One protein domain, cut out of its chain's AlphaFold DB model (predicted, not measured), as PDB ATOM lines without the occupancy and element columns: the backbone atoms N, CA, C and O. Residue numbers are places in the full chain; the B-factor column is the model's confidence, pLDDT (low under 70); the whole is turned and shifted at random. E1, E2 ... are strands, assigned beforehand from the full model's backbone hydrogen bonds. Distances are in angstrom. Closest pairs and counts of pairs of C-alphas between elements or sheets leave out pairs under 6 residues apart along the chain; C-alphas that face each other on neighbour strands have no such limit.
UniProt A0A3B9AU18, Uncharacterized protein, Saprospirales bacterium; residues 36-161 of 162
ATOM      1  N   GLN A  36      -1.258 -14.820 115.428       84.19
ATOM      2  CA  GLN A  36      -0.057 -14.307 116.088       84.19
ATOM      3  C   GLN A  36       0.925 -15.414 116.474       84.19
ATOM      4  O   GLN A  36       0.556 -16.520 116.875       84.19
ATOM      5  N   TRP A  37       2.206 -15.066 116.395       85.50
ATOM      6  CA  TRP A  37       3.311 -15.882 116.874       85.50
ATOM      7  C   TRP A  37       3.715 -15.452 118.279       85.50
ATOM      8  O   TRP A  37       4.026 -14.285 118.516       85.50
ATOM      9  N   ILE A  38       3.735 -16.408 119.197       83.88
ATOM     10  CA  ILE A  38       4.150 -16.226 120.585       83.88
ATOM     11  C   ILE A  38       5.509 -16.888 120.746       83.88
ATOM     12  O   ILE A  38       5.632 -18.091 120.537       83.88
ATOM     13  N   ALA A  39       6.523 -16.110 121.105       81.44
ATOM     14  CA  ALA A  39       7.839 -16.622 121.466       81.44
ATOM     15  C   ALA A  39       7.918 -16.772 122.987       81.44
ATOM     16  O   ALA A  39       7.490 -15.867 123.700       81.44
ATOM     17  N   GLY A  40       8.492 -17.863 123.483       74.44
ATOM     18  CA  GLY A  40       8.703 -18.028 124.918       74.44
ATOM     19  C   GLY A  40       9.531 -19.259 125.253       74.44
ATOM     20  O   GLY A  40       9.452 -20.284 124.583       74.44
ATOM     21  N   HIS A  41      10.359 -19.153 126.286       73.44
ATOM     22  CA  HIS A  41      11.325 -20.197 126.642       73.44
ATOM     23  C   HIS A  41      10.712 -21.322 127.485       73.44
ATOM     24  O   HIS A  41      11.247 -22.434 127.523       73.44
ATOM     25  N   GLN A  42       9.612 -21.042 128.187       78.12
ATOM     26  CA  GLN A  42       8.852 -22.028 128.951       78.12
ATOM     27  C   GLN A  42       7.367 -21.831 128.670       78.12
ATOM     28  O   GLN A  42       6.580 -21.522 129.563       78.12
ATOM     29  N   LEU A  43       7.000 -22.007 127.402       84.38
ATOM     30  CA  LEU A  43       5.614 -21.919 126.975       84.38
ATOM     31  C   LEU A  43       4.838 -23.150 127.426       84.38
ATOM     32  O   LEU A  43       5.215 -24.285 127.135       84.38
ATOM     33  N   TYR A  44       3.710 -22.911 128.079       86.50
ATOM     34  CA  TYR A  44       2.695 -23.911 128.362       86.50
ATOM     35  C   TYR A  44       1.405 -23.514 127.664       86.50
ATOM     36  O   TYR A  44       0.986 -22.363 127.742       86.50
ATOM     37  N   VAL A  45       0.759 -24.459 126.992       85.19
ATOM     38  CA  VAL A  45      -0.458 -24.202 126.224       85.19
ATOM     39  C   VAL A  45      -1.569 -25.127 126.696       85.19
ATOM     40  O   VAL A  45      -1.341 -26.298 127.007       85.19
ATOM     41  N   GLY A  46      -2.787 -24.606 126.757       80.94
ATOM     42  CA  GLY A  46      -3.976 -25.393 127.057       80.94
ATOM     43  C   GLY A  46      -5.248 -24.633 126.724       80.94
ATOM     44  O   GLY A  46      -5.207 -23.450 126.393       80.94
ATOM     45  N   ALA A  47      -6.376 -25.329 126.794       75.69
ATOM     46  CA  ALA A  47      -7.691 -24.748 126.566       75.69
ATOM     47  C   ALA A  47      -8.468 -24.664 127.880       75.69
ATOM     48  O   ALA A  47      -8.360 -25.547 128.737       75.69
ATOM     49  N   LEU A  48      -9.266 -23.611 128.022       72.00
ATOM     50  CA  LEU A  48     -10.264 -23.535 129.078       72.00
ATOM     51  C   LEU A  48     -11.383 -24.569 128.816       72.00
ATOM     52  O   LEU A  48     -11.746 -24.786 127.660       72.00
ATOM     53  N   PRO A  49     -11.911 -25.247 129.856       63.47
ATOM     54  CA  PRO A  49     -12.991 -26.217 129.690       63.47
ATOM     55  C   PRO A  49     -14.264 -25.597 129.094       63.47
ATOM     56  O   PRO A  49     -14.589 -24.434 129.354       63.47
ATOM     57  N   ASP A  50     -15.022 -26.413 128.356       56.06
ATOM     58  CA  ASP A  50     -16.294 -26.024 127.739       56.06
ATOM     59  C   ASP A  50     -17.248 -25.325 128.733       56.06
ATOM     60  O   ASP A  50     -17.451 -25.773 129.863       56.06
ATOM     61  N   GLY A  51     -17.893 -24.242 128.280       54.78
ATOM     62  CA  GLY A  51     -18.988 -23.565 128.992       54.78
ATOM     63  C   GLY A  51     -18.647 -22.218 129.641       54.78
ATOM     64  O   GLY A  51     -19.561 -21.429 129.878       54.78
ATOM     65  N   PHE A  52     -17.365 -21.913 129.865       56.69
ATOM     66  CA  PHE A  52     -16.933 -20.608 130.396       56.69
ATOM     67  C   PHE A  52     -16.195 -19.776 129.346       56.69
ATOM     68  O   PHE A  52     -16.525 -18.607 129.149       56.69
ATOM     69  N   CYS A  53     -15.267 -20.403 128.632       53.00
ATOM     70  CA  CYS A  53     -14.445 -19.808 127.588       53.00
ATOM     71  C   CYS A  53     -13.925 -20.949 126.713       53.00
ATOM     72  O   CYS A  53     -13.327 -21.868 127.256       53.00
ATOM     73  N   ASN A  54     -14.122 -20.916 125.396       54.66
ATOM     74  CA  ASN A  54     -13.493 -21.894 124.499       54.66
ATOM     75  C   ASN A  54     -12.161 -21.327 123.996       54.66
ATOM     76  O   ASN A  54     -11.945 -21.145 122.798       54.66
ATOM     77  N   ASP A  55     -11.296 -20.979 124.949       68.50
ATOM     78  CA  ASP A  55     -10.140 -20.131 124.695       68.50
ATOM     79  C   ASP A  55      -8.852 -20.888 124.977       68.50
ATOM     80  O   ASP A  55      -8.707 -21.583 125.986       68.50
ATOM     81  N   THR A  56      -7.905 -20.744 124.056       71.75
ATOM     82  CA  THR A  56      -6.553 -21.269 124.228       71.75
ATOM     83  C   THR A  56      -5.714 -20.227 124.951       71.75
ATOM     84  O   THR A  56      -5.673 -19.065 124.539       71.75
ATOM     85  N   ILE A  57      -5.047 -20.663 126.015       76.81
ATOM     86  CA  ILE A  57      -4.108 -19.872 126.800       76.81
ATOM     87  C   ILE A  57      -2.701 -20.369 126.491       76.81
ATOM     88  O   ILE A  57      -2.432 -21.565 126.607       76.81
ATOM     89  N   ALA A  58      -1.808 -19.450 126.134       78.88
ATOM     90  CA  ALA A  58      -0.370 -19.678 126.154       78.88
ATOM     91  C   ALA A  58       0.220 -18.930 127.351       78.88
ATOM     92  O   ALA A  58       0.009 -17.729 127.482       78.88
ATOM     93  N   PHE A  59       0.923 -19.636 128.228       79.12
ATOM     94  CA  PHE A  59       1.508 -19.119 129.458       79.12
ATOM     95  C   PHE A  59       3.025 -19.279 129.390       79.12
ATOM     96  O   PHE A  59       3.506 -20.409 129.354       79.12
ATOM     97  N   ASP A  60       3.763 -18.171 129.334       79.50
ATOM     98  CA  ASP A  60       5.228 -18.176 129.377       79.50
ATOM     99  C   ASP A  60       5.714 -17.830 130.779       79.50
ATOM    100  O   ASP A  60       5.187 -16.926 131.443       79.50
ATOM    101  N   ILE A  61       6.730 -18.566 131.217       73.81
ATOM    102  CA  ILE A  61       7.276 -18.467 132.563       73.81
ATOM    103  C   ILE A  61       8.776 -18.221 132.483       73.81
ATOM    104  O   ILE A  61       9.539 -19.094 132.073       73.81
ATOM    105  N   ASP A  62       9.220 -17.082 133.002       71.88
ATOM    106  CA  ASP A  62      10.642 -16.844 133.243       71.88
ATOM    107  C   ASP A  62      10.940 -16.787 134.744       71.88
ATOM    108  O   ASP A  62      11.181 -15.738 135.335       71.88
ATOM    109  N   THR A  63      10.926 -17.957 135.389       58.66
ATOM    110  CA  THR A  63      11.272 -18.092 136.819       58.66
ATOM    111  C   THR A  63      12.761 -17.898 137.103       58.66
ATOM    112  O   THR A  63      13.144 -17.762 138.266       58.66
ATOM    113  N   SER A  64      13.607 -17.884 136.065       55.16
ATOM    114  CA  SER A  64      15.042 -17.608 136.194       55.16
ATOM    115  C   SER A  64      15.337 -16.115 136.358       55.16
ATOM    116  O   SER A  64      16.418 -15.736 136.816       55.16
ATOM    117  N   TYR A  65      14.356 -15.275 136.033       46.38
ATOM    118  CA  TYR A  65      14.443 -13.835 136.130       46.38
ATOM    119  C   TYR A  65      14.157 -13.369 137.561       46.38
ATOM    120  O   TYR A  65      13.012 -13.291 138.007       46.38
ATOM    121  N   THR A  66      15.211 -13.040 138.308       44.38
ATOM    122  CA  THR A  66      15.099 -12.275 139.555       44.38
ATOM    123  C   THR A  66      14.712 -10.838 139.196       44.38
ATOM    124  O   THR A  66      15.534 -10.141 138.594       44.38
ATOM    125  N   PRO A  67      13.506 -10.351 139.542       43.22
ATOM    126  CA  PRO A  67      13.100  -9.002 139.176       43.22
ATOM    127  C   PRO A  67      14.017  -8.005 139.888       43.22
ATOM    128  O   PRO A  67      14.017  -7.909 141.113       43.22
ATOM    129  N   SER A  68      14.815  -7.253 139.131       43.50
ATOM    130  CA  SER A  68      15.501  -6.061 139.649       43.50
ATOM    131  C   SER A  68      14.546  -4.866 139.766       43.50
ATOM    132  O   SER A  68      14.921  -3.821 140.295       43.50
ATOM    133  N   VAL A  69      13.308  -5.026 139.280       38.34
ATOM    134  CA  VAL A  69      12.257  -4.016 139.257       38.34
ATOM    135  C   VAL A  69      10.903  -4.699 139.480       38.34
ATOM    136  O   VAL A  69      10.573  -5.650 138.778       38.34
ATOM    137  N   GLU A  70      10.122  -4.222 140.453       42.97
ATOM    138  CA  GLU A  70       8.879  -4.854 140.945       42.97
ATOM    139  C   GLU A  70       7.755  -5.016 139.896       42.97
ATOM    140  O   GLU A  70       6.801  -5.745 140.144       42.97
ATOM    141  N   TRP A  71       7.850  -4.372 138.727       41.25
ATOM    142  CA  TRP A  71       6.770  -4.314 137.727       41.25
ATOM    143  C   TRP A  71       7.007  -5.135 136.447       41.25
ATOM    144  O   TRP A  71       6.168  -5.110 135.548       41.25
ATOM    145  N   LEU A  72       8.113  -5.882 136.344       45.16
ATOM    146  CA  LEU A  72       8.319  -6.866 135.272       45.16
ATOM    147  C   LEU A  72       8.100  -8.259 135.846       45.16
ATOM    148  O   LEU A  72       8.972  -8.837 136.494       45.16
ATOM    149  N   THR A  73       6.889  -8.762 135.669       56.28
ATOM    150  CA  THR A  73       6.449  -9.989 136.312       56.28
ATOM    151  C   THR A  73       6.801 -11.197 135.438       56.28
ATOM    152  O   THR A  73       6.656 -11.136 134.221       56.28
ATOM    153  N   PRO A  74       7.282 -12.312 136.015       63.75
ATOM    154  CA  PRO A  74       7.801 -13.459 135.256       63.75
ATOM    155  C   PRO A  74       6.708 -14.329 134.614       63.75
ATOM    156  O   PRO A  74       6.997 -15.420 134.129       63.75
ATOM    157  N   PHE A  75       5.456 -13.876 134.652       75.81
ATOM    158  CA  PHE A  75       4.272 -14.643 134.298       75.81
ATOM    159  C   PHE A  75       3.487 -13.887 133.225       75.81
ATOM    160  O   PHE A  75       2.778 -12.921 133.519       75.81
ATOM    161  N   TYR A  76       3.608 -14.344 131.984       77.94
ATOM    162  CA  TYR A  76       2.918 -13.771 130.833       77.94
ATOM    163  C   TYR A  76       1.887 -14.761 130.329       77.94
ATOM    164  O   TYR A  76       2.189 -15.946 130.197       77.94
ATOM    165  N   TYR A  77       0.682 -14.293 130.019       79.38
ATOM    166  CA  TYR A  77      -0.285 -15.120 129.317       79.38
ATOM    167  C   TYR A  77      -0.875 -14.414 128.104       79.38
ATOM    168  O   TYR A  77      -1.048 -13.197 128.073       79.38
ATOM    169  N   PHE A  78      -1.207 -15.217 127.104       79.56
ATOM    170  CA  PHE A  78      -1.920 -14.807 125.909       79.56
ATOM    171  C   PHE A  78      -3.200 -15.613 125.840       79.56
ATOM    172  O   PHE A  78      -3.155 -16.840 125.936       79.56
ATOM    173  N   ALA A  79      -4.328 -14.938 125.663       76.62
ATOM    174  CA  ALA A  79      -5.613 -15.588 125.461       76.62
ATOM    175  C   ALA A  79      -6.174 -15.194 124.098       76.62
ATOM    176  O   ALA A  79      -6.251 -14.006 123.774       76.62
ATOM    177  N   LYS A  80      -6.573 -16.189 123.303       75.19
ATOM    178  CA  LYS A  80      -7.383 -15.956 122.106       75.19
ATOM    179  C   LYS A  80      -8.843 -15.954 122.517       75.19
ATOM    180  O   LYS A  80      -9.320 -16.988 122.964       75.19
ATOM    181  N   VAL A  81      -9.525 -14.832 122.314       70.19
ATOM    182  CA  VAL A  81     -10.932 -14.674 122.666       70.19
ATOM    183  C   VAL A  81     -11.732 -14.239 121.453       70.19
ATOM    184  O   VAL A  81     -11.538 -13.155 120.905       70.19
ATOM    185  N   GLU A  82     -12.645 -15.090 121.005       65.88
ATOM    186  CA  GLU A  82     -13.491 -14.797 119.848       65.88
ATOM    187  C   GLU A  82     -14.678 -13.896 120.248       65.88
ATOM    188  O   GLU A  82     -15.311 -14.140 121.278       65.88
ATOM    189  N   PRO A  83     -15.039 -12.866 119.454       68.31
ATOM    190  CA  PRO A  83     -14.471 -12.463 118.158       68.31
ATOM    191  C   PRO A  83     -13.381 -11.377 118.264       68.31
ATOM    192  O   PRO A  83     -13.089 -10.688 117.289       68.31
ATOM    193  N   TRP A  84     -12.849 -11.127 119.457       70.31
ATOM    194  CA  TRP A  84     -12.020  -9.958 119.745       70.31
ATOM    195  C   TRP A  84     -10.532 -10.119 119.414       70.31
ATOM    196  O   TRP A  84      -9.825  -9.116 119.340       70.31
ATOM    197  N   GLY A  85     -10.061 -11.345 119.191       75.56
ATOM    198  CA  GLY A  85      -8.676 -11.635 118.827       75.56
ATOM    199  C   GLY A  85      -7.828 -12.057 120.025       75.56
ATOM    200  O   GLY A  85      -8.320 -12.702 120.948       75.56
ATOM    201  N   ILE A  86      -6.531 -11.758 119.983       78.50
ATOM    202  CA  ILE A  86      -5.549 -12.240 120.964       78.50
ATOM    203  C   ILE A  86      -5.126 -11.103 121.882       78.50
ATOM    204  O   ILE A  86      -4.753 -10.026 121.413       78.50
ATOM    205  N   PHE A  87      -5.150 -11.366 123.186       76.31
ATOM    206  CA  PHE A  87      -4.813 -10.394 124.219       76.31
ATOM    207  C   PHE A  87      -3.585 -10.851 125.008       76.31
ATOM    208  O   PHE A  87      -3.644 -11.910 125.640       76.31
ATOM    209  N   PRO A  88      -2.486 -10.073 124.991       76.25
ATOM    210  CA  PRO A  88      -1.344 -10.289 125.865       76.25
ATOM    211  C   PRO A  88      -1.595  -9.639 127.224       76.25
ATOM    212  O   PRO A  88      -2.016  -8.482 127.304       76.25
ATOM    213  N   VAL A  89      -1.319 -10.369 128.297       75.12
ATOM    214  CA  VAL A  89      -1.578  -9.896 129.652       75.12
ATOM    215  C   VAL A  89      -0.508 -10.398 130.613       75.12
ATOM    216  O   VAL A  89      -0.093 -11.556 130.584       75.12
ATOM    217  N   ASN A  90      -0.104  -9.514 131.520       76.75
ATOM    218  CA  ASN A  90       0.837  -9.845 132.578       76.75
ATOM    219  C   ASN A  90       0.069 -10.259 133.832       76.75
ATOM    220  O   ASN A  90      -0.910  -9.618 134.236       76.75
ATOM    221  N   PHE A  91       0.540 -11.330 134.458       78.81
ATOM    222  CA  PHE A  91       0.175 -11.672 135.819       78.81
ATOM    223  C   PHE A  91       1.148 -11.020 136.785       78.81
ATOM    224  O   PHE A  91       2.353 -11.174 136.639       78.81
ATOM    225  N   GLU A  92       0.638 -10.359 137.809       80.12
ATOM    226  CA  GLU A  92       1.404  -9.923 138.966       80.12
ATOM    227  C   GLU A  92       1.455 -11.023 140.022       80.12
ATOM    228  O   GLU A  92       0.475 -11.733 140.258       80.12
ATOM    229  N   LEU A  93       2.605 -11.157 140.677       81.50
ATOM    230  CA  LEU A  93       2.767 -12.065 141.803       81.50
ATOM    231  C   LEU A  93       2.120 -11.450 143.046       81.50
ATOM    232  O   LEU A  93       2.562 -10.405 143.513       81.50
ATOM    233  N   ILE A  94       1.118 -12.124 143.609       83.69
ATOM    234  CA  ILE A  94       0.578 -11.777 144.930       83.69
ATOM    235  C   ILE A  94       1.398 -12.467 146.014       83.69
ATOM    236  O   ILE A  94       1.837 -11.835 146.970       83.69
ATOM    237  N   GLU A  95       1.577 -13.782 145.880       85.19
ATOM    238  CA  GLU A  95       2.199 -14.605 146.911       85.19
ATOM    239  C   GLU A  95       2.958 -15.781 146.290       85.19
ATOM    240  O   GLU A  95       2.479 -16.439 145.366       85.19
ATOM    241  N   LYS A  96       4.151 -16.060 146.821       86.88
ATOM    242  CA  LYS A  96       4.952 -17.238 146.481       86.88
ATOM    243  C   LYS A  96       4.878 -18.233 147.638       86.88
ATOM    244  O   LYS A  96       5.463 -17.985 148.689       86.88
ATOM    245  N   TYR A  97       4.209 -19.366 147.434       85.06
ATOM    246  CA  TYR A  97       4.137 -20.438 148.432       85.06
ATOM    247  C   TYR A  97       5.378 -21.339 148.392       85.06
ATOM    248  O   TYR A  97       5.837 -21.822 149.425       85.06
ATOM    249  N   SER A  98       5.926 -21.576 147.196       86.56
ATOM    250  CA  SER A  98       7.185 -22.300 146.983       86.56
ATOM    251  C   SER A  98       7.823 -21.901 145.648       86.56
ATOM    252  O   SER A  98       7.309 -21.032 144.951       86.56
ATOM    253  N   ASP A  99       8.924 -22.538 145.249       82.25
ATOM    254  CA  ASP A  99       9.537 -22.320 143.928       82.25
ATOM    255  C   ASP A  99       8.660 -22.784 142.755       82.25
ATOM    256  O   ASP A  99       8.951 -22.463 141.607       82.25
ATOM    257  N   THR A 100       7.579 -23.517 143.033       85.69
ATOM    258  CA  THR A 100       6.661 -24.047 142.022       85.69
ATOM    259  C   THR A 100       5.189 -23.755 142.304       85.69
ATOM    260  O   THR A 100       4.355 -24.199 141.528       85.69
ATOM    261  N   ASP A 101       4.835 -23.034 143.374       88.75
ATOM    262  CA  ASP A 101       3.438 -22.743 143.754       88.75
ATOM    263  C   ASP A 101       3.271 -21.244 144.019       88.75
ATOM    264  O   ASP A 101       3.948 -20.680 144.887       88.75
ATOM    265  N   PHE A 102       2.379 -20.613 143.256       87.25
ATOM    266  CA  PHE A 102       2.221 -19.164 143.180       87.25
ATOM    267  C   PHE A 102       0.747 -18.765 143.182       87.25
ATOM    268  O   PHE A 102      -0.088 -19.406 142.540       87.25
ATOM    269  N   LEU A 103       0.442 -17.656 143.851       87.75
ATOM    270  CA  LEU A 103      -0.802 -16.918 143.694       87.75
ATOM    271  C   LEU A 103      -0.537 -15.672 142.855       87.75
ATOM    272  O   LEU A 103       0.281 -14.826 143.223       87.75
ATOM    273  N   LEU A 104      -1.249 -15.563 141.744       85.50
ATOM    274  CA  LEU A 104      -1.098 -14.505 140.759       85.50
ATOM    275  C   LEU A 104      -2.391 -13.705 140.622       85.50
ATOM    276  O   LEU A 104      -3.483 -14.244 140.814       85.50
ATOM    277  N   THR A 105      -2.272 -12.436 140.243       80.81
ATOM    278  CA  THR A 105      -3.399 -11.569 139.884       80.81
ATOM    279  C   THR A 105      -3.188 -10.924 138.533       80.81
ATOM    280  O   THR A 105      -2.057 -10.679 138.130       80.81
ATOM    281  N   SER A 106      -4.268 -10.619 137.828       76.62
ATOM    282  CA  SER A 106      -4.204  -9.725 136.682       76.62
ATOM    283  C   SER A 106      -5.192  -8.584 136.865       76.62
ATOM    284  O   SER A 106      -6.396  -8.788 137.043       76.62
ATOM    285  N   TRP A 107      -4.674  -7.355 136.851       63.62
ATOM    286  CA  TRP A 107      -5.490  -6.151 137.011       63.62
ATOM    287  C   TRP A 107      -5.928  -5.533 135.699       63.62
ATOM    288  O   TRP A 107      -6.785  -4.658 135.721       63.62
ATOM    289  N   ALA A 108      -5.337  -5.948 134.580       54.25
ATOM    290  CA  ALA A 108      -5.295  -5.067 133.428       54.25
ATOM    291  C   ALA A 108      -6.250  -5.457 132.302       54.25
ATOM    292  O   ALA A 108      -6.791  -4.552 131.676       54.25
ATOM    293  N   HIS A 109      -6.517  -6.740 132.029       53.88
ATOM    294  CA  HIS A 109      -7.192  -7.078 130.773       53.88
ATOM    295  C   HIS A 109      -8.076  -8.335 130.830       53.88
ATOM    296  O   HIS A 109      -7.780  -9.278 131.565       53.88
ATOM    297  N   PRO A 110      -9.184  -8.342 130.071       50.19
ATOM    298  CA  PRO A 110     -10.129  -9.449 130.024       50.19
ATOM    299  C   PRO A 110      -9.539 -10.680 129.326       50.19
ATOM    300  O   PRO A 110      -9.163 -10.617 128.159       50.19
ATOM    301  N   VAL A 111      -9.595 -11.835 129.990       55.34
ATOM    302  CA  VAL A 111     -10.004 -13.058 129.284       55.34
ATOM    303  C   VAL A 111     -11.514 -12.969 129.221       55.34
ATOM    304  O   VAL A 111     -12.162 -13.180 130.244       55.34
ATOM    305  N   PHE A 112     -12.067 -12.545 128.086       55.66
ATOM    306  CA  PHE A 112     -13.508 -12.355 127.982       55.66
ATOM    307  C   PHE A 112     -14.230 -13.706 127.951       55.66
ATOM    308  O   PHE A 112     -14.603 -14.220 126.900       55.66
ATOM    309  N   CYS A 113     -14.524 -14.235 129.130       58.56
ATOM    310  CA  CYS A 113     -15.509 -15.291 129.266       58.56
ATOM    311  C   CYS A 113     -16.903 -14.672 129.250       58.56
ATOM    312  O   CYS A 113     -17.149 -13.661 129.914       58.56
ATOM    313  N   ARG A 114     -17.825 -15.292 128.500       60.66
ATOM    314  CA  ARG A 114     -19.246 -14.915 128.462       60.66
ATOM    315  C   ARG A 114     -20.190 -15.959 129.067       60.66
ATOM    316  O   ARG A 114     -21.217 -16.261 128.448       60.66
ATOM    317  N   PRO A 115     -19.920 -16.520 130.263       62.06
ATOM    318  CA  PRO A 115     -20.898 -17.377 130.908       62.06
ATOM    319  C   PRO A 115     -22.179 -16.564 131.126       62.06
ATOM    320  O   PRO A 115     -22.161 -15.447 131.650       62.06
ATOM    321  N   ASN A 116     -23.297 -17.116 130.655       66.06
ATOM    322  CA  ASN A 116     -24.612 -16.472 130.683       66.06
ATOM    323  C   ASN A 116     -24.673 -15.088 129.994       66.06
ATOM    324  O   ASN A 116     -25.445 -14.232 130.420       66.06
ATOM    325  N   ASN A 117     -23.886 -14.856 128.932       66.00
ATOM    326  CA  ASN A 117     -23.826 -13.585 128.184       66.00
ATOM    327  C   ASN A 117     -23.358 -12.360 128.997       66.00
ATOM    328  O   ASN A 117     -23.625 -11.226 128.600       66.00
ATOM    329  N   GLN A 118     -22.661 -12.559 130.116       67.19
ATOM    330  CA  GLN A 118     -22.060 -11.472 130.898       67.19
ATOM    331  C   GLN A 118     -20.549 -11.480 130.726       67.19
ATOM    332  O   GLN A 118     -19.982 -12.549 130.582       67.19
ATOM    333  N   GLU A 119     -19.895 -10.322 130.743       69.44
ATOM    334  CA  GLU A 119     -18.437 -10.247 130.608       69.44
ATOM    335  C   GLU A 119     -17.757 -10.533 131.947       69.44
ATOM    336  O   GLU A 119     -18.145 -10.002 132.988       69.44
ATOM    337  N   TRP A 120     -16.751 -11.401 131.907       71.44
ATOM    338  CA  TRP A 120     -15.929 -11.768 133.051       71.44
ATOM    339  C   TRP A 120     -14.456 -11.557 132.719       71.44
ATOM    340  O   TRP A 120     -14.058 -11.608 131.561       71.44
ATOM    341  N   TYR A 121     -13.659 -11.327 133.754       71.31
ATOM    342  CA  TYR A 121     -12.258 -10.948 133.674       71.31
ATOM    343  C   TYR A 121     -11.433 -11.918 134.503       71.31
ATOM    344  O   TYR A 121     -11.754 -12.170 135.669       71.31
ATOM    345  N   LEU A 122     -10.342 -12.420 133.928       73.25
ATOM    346  CA  LEU A 122      -9.347 -13.160 134.685       73.25
ATOM    347  C   LEU A 122      -8.778 -12.251 135.767       73.25
ATOM    348  O   LEU A 122      -8.261 -11.178 135.471       73.25
ATOM    349  N   SER A 123      -8.897 -12.678 137.024       74.38
ATOM    350  CA  SER A 123      -8.458 -11.859 138.146       74.38
ATOM    351  C   SER A 123      -7.464 -12.546 139.049       74.38
ATOM    352  O   SER A 123      -6.519 -11.887 139.451       74.38
ATOM    353  N   LEU A 124      -7.672 -13.812 139.401       81.62
ATOM    354  CA  LEU A 124      -6.770 -14.543 140.286       81.62
ATOM    355  C   LEU A 124      -6.463 -15.898 139.676       81.62
ATOM    356  O   LEU A 124      -7.361 -16.563 139.165       81.62
ATOM    357  N   ALA A 125      -5.210 -16.316 139.760       83.50
ATOM    358  CA  ALA A 125      -4.797 -17.642 139.347       83.50
ATOM    359  C   ALA A 125      -3.875 -18.236 140.406       83.50
ATOM    360  O   ALA A 125      -2.829 -17.666 140.716       83.50
ATOM    361  N   ARG A 126      -4.241 -19.394 140.955       88.75
ATOM    362  CA  ARG A 126      -3.280 -20.210 141.700       88.75
ATOM    363  C   ARG A 126      -2.629 -21.181 140.733       88.75
ATOM    364  O   ARG A 126      -3.329 -21.975 140.111       88.75
ATOM    365  N   CYS A 127      -1.310 -21.124 140.628       88.25
ATOM    366  CA  CYS A 127      -0.550 -21.900 139.659       88.25
ATOM    367  C   CYS A 127       0.431 -22.821 140.373       88.25
ATOM    368  O   CYS A 127       1.204 -22.365 141.214       88.25
ATOM    369  N   LYS A 128       0.446 -24.098 139.984       90.81
ATOM    370  CA  LYS A 128       1.467 -25.064 140.376       90.81
ATOM    371  C   LYS A 128       2.216 -25.572 139.151       90.81
ATOM    372  O   LYS A 128       1.621 -26.200 138.277       90.81
ATOM    373  N   ILE A 129       3.514 -25.309 139.105       88.12
ATOM    374  CA  ILE A 129       4.384 -25.567 137.956       88.12
ATOM    375  C   ILE A 129       5.135 -26.882 138.162       88.12
ATOM    376  O   ILE A 129       5.713 -27.143 139.216       88.12
ATOM    377  N   THR A 130       5.153 -27.712 137.132       87.69
ATOM    378  CA  THR A 130       6.037 -28.869 137.003       87.69
ATOM    379  C   THR A 130       6.840 -28.730 135.706       87.69
ATOM    380  O   THR A 130       6.526 -27.852 134.905       87.69
ATOM    381  N   PRO A 131       7.877 -29.556 135.467       84.94
ATOM    382  CA  PRO A 131       8.716 -29.417 134.277       84.94
ATOM    383  C   PRO A 131       7.957 -29.417 132.948       84.94
ATOM    384  O   PRO A 131       8.412 -28.762 132.013       84.94
ATOM    385  N   ASP A 132       6.826 -30.127 132.884       88.00
ATOM    386  CA  ASP A 132       6.075 -30.351 131.645       88.00
ATOM    387  C   ASP A 132       4.610 -29.903 131.740       88.00
ATOM    388  O   ASP A 132       3.891 -29.930 130.741       88.00
ATOM    389  N   THR A 133       4.141 -29.482 132.920       89.44
ATOM    390  CA  THR A 133       2.754 -29.045 133.108       89.44
ATOM    391  C   THR A 133       2.618 -27.862 134.054       89.44
ATOM    392  O   THR A 133       3.390 -27.706 134.998       89.44
ATOM    393  N   VAL A 134       1.558 -27.082 133.861       88.62
ATOM    394  CA  VAL A 134       1.091 -26.088 134.832       88.62
ATOM    395  C   VAL A 134      -0.345 -26.409 135.198       88.62
ATOM    396  O   VAL A 134      -1.216 -26.468 134.334       88.62
ATOM    397  N   PHE A 135      -0.596 -26.603 136.488       89.31
ATOM    398  CA  PHE A 135      -1.944 -26.701 137.033       89.31
ATOM    399  C   PHE A 135      -2.379 -25.310 137.466       89.31
ATOM    400  O   PHE A 135      -1.723 -24.705 138.314       89.31
ATOM    401  N   MET A 136      -3.460 -24.801 136.893       86.12
ATOM    402  CA  MET A 136      -3.945 -23.453 137.146       86.12
ATOM    403  C   MET A 136      -5.396 -23.501 137.612       86.12
ATOM    404  O   MET A 136      -6.261 -23.993 136.897       86.12
ATOM    405  N   ASN A 137      -5.667 -22.971 138.800       84.69
ATOM    406  CA  ASN A 137      -7.024 -22.681 139.246       84.69
ATOM    407  C   ASN A 137      -7.303 -21.204 138.977       84.69
ATOM    408  O   ASN A 137      -6.693 -20.342 139.616       84.69
ATOM    409  N   ILE A 138      -8.179 -20.925 138.014       79.12
ATOM    410  CA  ILE A 138      -8.493 -19.562 137.582       79.12
ATOM    411  C   ILE A 138      -9.792 -19.108 138.247       79.12
ATOM    412  O   ILE A 138     -10.789 -19.831 138.286       79.12
ATOM    413  N   LYS A 139      -9.779 -17.882 138.763       79.69
ATOM    414  CA  LYS A 139     -10.965 -17.188 139.254       79.69
ATOM    415  C   LYS A 139     -11.239 -15.968 138.398       79.69
ATOM    416  O   LYS A 139     -10.359 -15.126 138.169       79.69
ATOM    417  N   LEU A 140     -12.493 -15.861 137.985       76.38
ATOM    418  CA  LEU A 140     -12.987 -14.751 137.192       76.38
ATOM    419  C   LEU A 140     -13.772 -13.772 138.072       76.38
ATOM    420  O   LEU A 140     -14.457 -14.185 139.010       76.38
ATOM    421  N   ARG A 141     -13.714 -12.482 137.736       75.50
ATOM    422  CA  ARG A 141     -14.529 -11.406 138.332       75.50
ATOM    423  C   ARG A 141     -15.337 -10.681 137.259       75.50
ATOM    424  O   ARG A 141     -14.890 -10.641 136.120       75.50
ATOM    425  N   GLN A 142     -16.486 -10.093 137.595       66.19
ATOM    426  CA  GLN A 142     -17.285  -9.305 136.635       66.19
ATOM    427  C   GLN A 142     -16.892  -7.830 136.574       66.19
ATOM    428  O   GLN A 142     -16.987  -7.231 135.511       66.19
ATOM    429  N   ASN A 143     -16.423  -7.243 137.677       64.56
ATOM    430  CA  ASN A 143     -15.958  -5.857 137.711       64.56
ATOM    431  C   ASN A 143     -14.586  -5.753 138.380       64.56
ATOM    432  O   ASN A 143     -14.148  -6.661 139.080       64.56
ATOM    433  N   PHE A 144     -13.930  -4.603 138.219       59.78
ATOM    434  CA  PHE A 144     -12.686  -4.255 138.917       59.78
ATOM    435  C   PHE A 144     -12.889  -3.891 140.400       59.78
ATOM    436  O   PHE A 144     -11.960  -3.399 141.040       59.78
ATOM    437  N   ASP A 145     -14.083  -4.114 140.954       59.75
ATOM    438  CA  ASP A 145     -14.351  -3.886 142.370       59.75
ATOM    439  C   ASP A 145     -13.723  -5.024 143.202       59.75
ATOM    440  O   ASP A 145     -14.054  -6.193 142.998       59.75
ATOM    441  N   PRO A 146     -12.811  -4.731 144.147       54.66
ATOM    442  CA  PRO A 146     -12.199  -5.751 144.999       54.66
ATOM    443  C   PRO A 146     -13.189  -6.444 145.953       54.66
ATOM    444  O   PRO A 146     -12.826  -7.434 146.583       54.66
ATOM    445  N   THR A 147     -14.419  -5.937 146.082       59.66
ATOM    446  CA  THR A 147     -15.491  -6.538 146.891       59.66
ATOM    447  C   THR A 147     -16.410  -7.464 146.094       59.66
ATOM    448  O   THR A 147     -17.247  -8.153 146.687       59.66
ATOM    449  N   ASP A 148     -16.250  -7.509 144.769       62.72
ATOM    450  CA  ASP A 148     -17.103  -8.310 143.904       62.72
ATOM    451  C   ASP A 148     -16.838  -9.811 144.060       62.72
ATOM    452  O   ASP A 148     -15.747 -10.271 144.408       62.72
ATOM    453  N   ARG A 149     -17.878 -10.609 143.813       61.50
ATOM    454  CA  ARG A 149     -17.794 -12.065 143.959       61.50
ATOM    455  C   ARG A 149     -16.961 -12.667 142.829       61.50
ATOM    456  O   ARG A 149     -17.219 -12.415 141.654       61.50
ATOM    457  N   PHE A 150     -16.029 -13.538 143.197       67.25
ATOM    458  CA  PHE A 150     -15.364 -14.426 142.251       67.25
ATOM    459  C   PHE A 150     -16.269 -15.602 141.897       67.25
ATOM    460  O   PHE A 150     -16.989 -16.123 142.753       67.25
ATOM    461  N   VAL A 151     -16.170 -16.063 140.655       64.56
ATOM    462  CA  VAL A 151     -16.604 -17.410 140.281       64.56
ATOM    463  C   VAL A 151     -15.355 -18.244 140.028       64.56
ATOM    464  O   VAL A 151     -14.465 -17.827 139.285       64.56
ATOM    465  N   ASP A 152     -15.281 -19.406 140.681       64.38
ATOM    466  CA  ASP A 152     -14.264 -20.414 140.387       64.38
ATOM    467  C   ASP A 152     -14.532 -20.931 138.972       64.38
ATOM    468  O   ASP A 152     -15.570 -21.543 138.714       64.38
ATOM    469  N   SER A 153     -13.633 -20.624 138.039       60.19
ATOM    470  CA  SER A 153     -13.870 -20.824 136.607       60.19
ATOM    471  C   SER A 153     -13.247 -22.096 136.056       60.19
ATOM    472  O   SER A 153     -13.117 -22.203 134.842       60.19
ATOM    473  N   CYS A 154     -12.923 -23.051 136.931       65.69
ATOM    474  CA  CYS A 154     -12.336 -24.366 136.662       65.69
ATOM    475  C   CYS A 154     -10.816 -24.468 136.863       65.69
ATOM    476  O   CYS A 154     -10.063 -23.494 136.802       65.69
ATOM    477  N   ASP A 155     -10.398 -25.712 137.101       76.06
ATOM    478  CA  ASP A 155      -9.007 -26.140 137.062       76.06
ATOM    479  C   ASP A 155      -8.597 -26.405 135.611       76.06
ATOM    480  O   ASP A 155      -9.309 -27.066 134.852       76.06
ATOM    481  N   VAL A 156      -7.431 -25.895 135.235       79.44
ATOM    482  CA  VAL A 156      -6.851 -25.994 133.898       79.44
ATOM    483  C   VAL A 156      -5.498 -26.673 134.018       79.44
ATOM    484  O   VAL A 156      -4.724 -26.390 134.934       79.44
ATOM    485  N   VAL A 157      -5.198 -27.563 133.078       85.44
ATOM    486  CA  VAL A 157      -3.869 -28.157 132.940       85.44
ATOM    487  C   VAL A 157      -3.282 -27.679 131.623       85.44
ATOM    488  O   VAL A 157      -3.795 -28.009 130.557       85.44
ATOM    489  N   LEU A 158      -2.216 -26.891 131.707       87.38
ATOM    490  CA  LEU A 158      -1.428 -26.477 130.554       87.38
ATOM    491  C   LEU A 158      -0.270 -27.457 130.375       87.38
ATOM    492  O   LEU A 158       0.312 -27.919 131.362       87.38
ATOM    493  N   LEU A 159       0.073 -27.761 129.128       88.75
ATOM    494  CA  LEU A 159       1.161 -28.667 128.772       88.75
ATOM    495  C   LEU A 159       2.310 -27.883 128.156       88.75
ATOM    496  O   LEU A 159       2.078 -26.945 127.395       88.75
ATOM    497  N   ARG A 160       3.543 -28.279 128.469       86.75
ATOM    498  CA  ARG A 160       4.735 -27.647 127.916       86.75
ATOM    499  C   ARG A 160       4.780 -27.805 126.401       86.75
ATOM    500  O   ARG A 160       4.594 -28.898 125.869       86.75
ATOM    501  N   TYR A 161       5.043 -26.693 125.732       84.06
ATOM    502  CA  TYR A 161       5.273 -26.616 124.304       84.06
ATOM    503  C   TYR A 161       6.780 -26.724 124.025       84.06
ATOM    504  O   TYR A 161       7.574 -26.081 124.717       84.06
TER     505      TYR A 161
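AT A GLANCE: This is residues 36 to 161 of the 162 residues of an uncharacterized protein of Saprospirales bacterium (UniProt A0A3B9AU18). What shape does the backbone make? It is a single barrel of eight strands, E2 to E9, curled into a ring that E9 closes on E2 by a short seam; the first strand, E1, lies outside the ring, and loops extend from both ends of the barrel. How is it made up? The printed part has 126 residues with no named helix and nine named strands, E1 to E9 in chain order, and its class is all strand. The barrel's neighbours are antiparallel, and the whole is compact, with a radius of gyration of the C-alphas of 13.8 A and spans of 40 by 32 by 22 A.

IN THESE COORDINATES: Where do the first strands run? E1 is residues 36 to 39, beginning at C-alpha 36 (-0.057, -14.307, 116.088); E2 is residues 43 to 47, E3 residues 56 to 61 and E4 residues 75 to 81, 19.1 A long. Which strand is the longest by residues? E5, residues 85 to 96, has 12 residues and measures 31.3 A from C-alpha 85 to C-alpha 96 (4.952, -17.238, 146.481). What follows it? E6 is residues 101 to 105, E7 residues 121 to 129 at 22.6 A, and E8 residues 133 to 141 at 25.2 A. E9, residues 151 to 160, is 26.7 A long and ends at C-alpha 160 (4.735, -27.647, 127.916).

HOW THE PARTS SIT: How does E1 stand to the barrel? E1 pairs with no named strand; its closest C-alpha pair with E5 is Gln 36 and Ile 86, 7.6 A apart. How do the strands join? E2 to E9 form a meander, each strand the antiparallel neighbour of the one before. N 44 and O 59 join E2 and E3 within hydrogen-bond range at 2.8 A, as do N 78 and O 58 for E3 and E4 at 2.8 A. Where does the pairing shift? E5 is staggered, pairing with E4 over residues 85 to 91, where N 87 and O 79 are 2.9 A apart, and with E6 over residues 92 to 96, where N 92 and O 105 are 2.7 A apart; E7 bends by 57 degrees at residue 124. What closes the ring? E9 and E2 are antiparallel at 132 degrees, with N 45 and O 159 at 2.8 A.

THE WHOLE: How far does it reach? The C-alphas of Ser 68 and Asn 116 are the two farthest apart, at 42.4 A, and the printed part has no cut. Which links are long? They are E3 to E4, 13 residues, and E6 to E7, 15 residues. Where is confidence low? The mean pLDDT of the printed part is 72.3, and 47 residues are under 70, among them residues 63 to 74, 107 to 119 and 142 to 154.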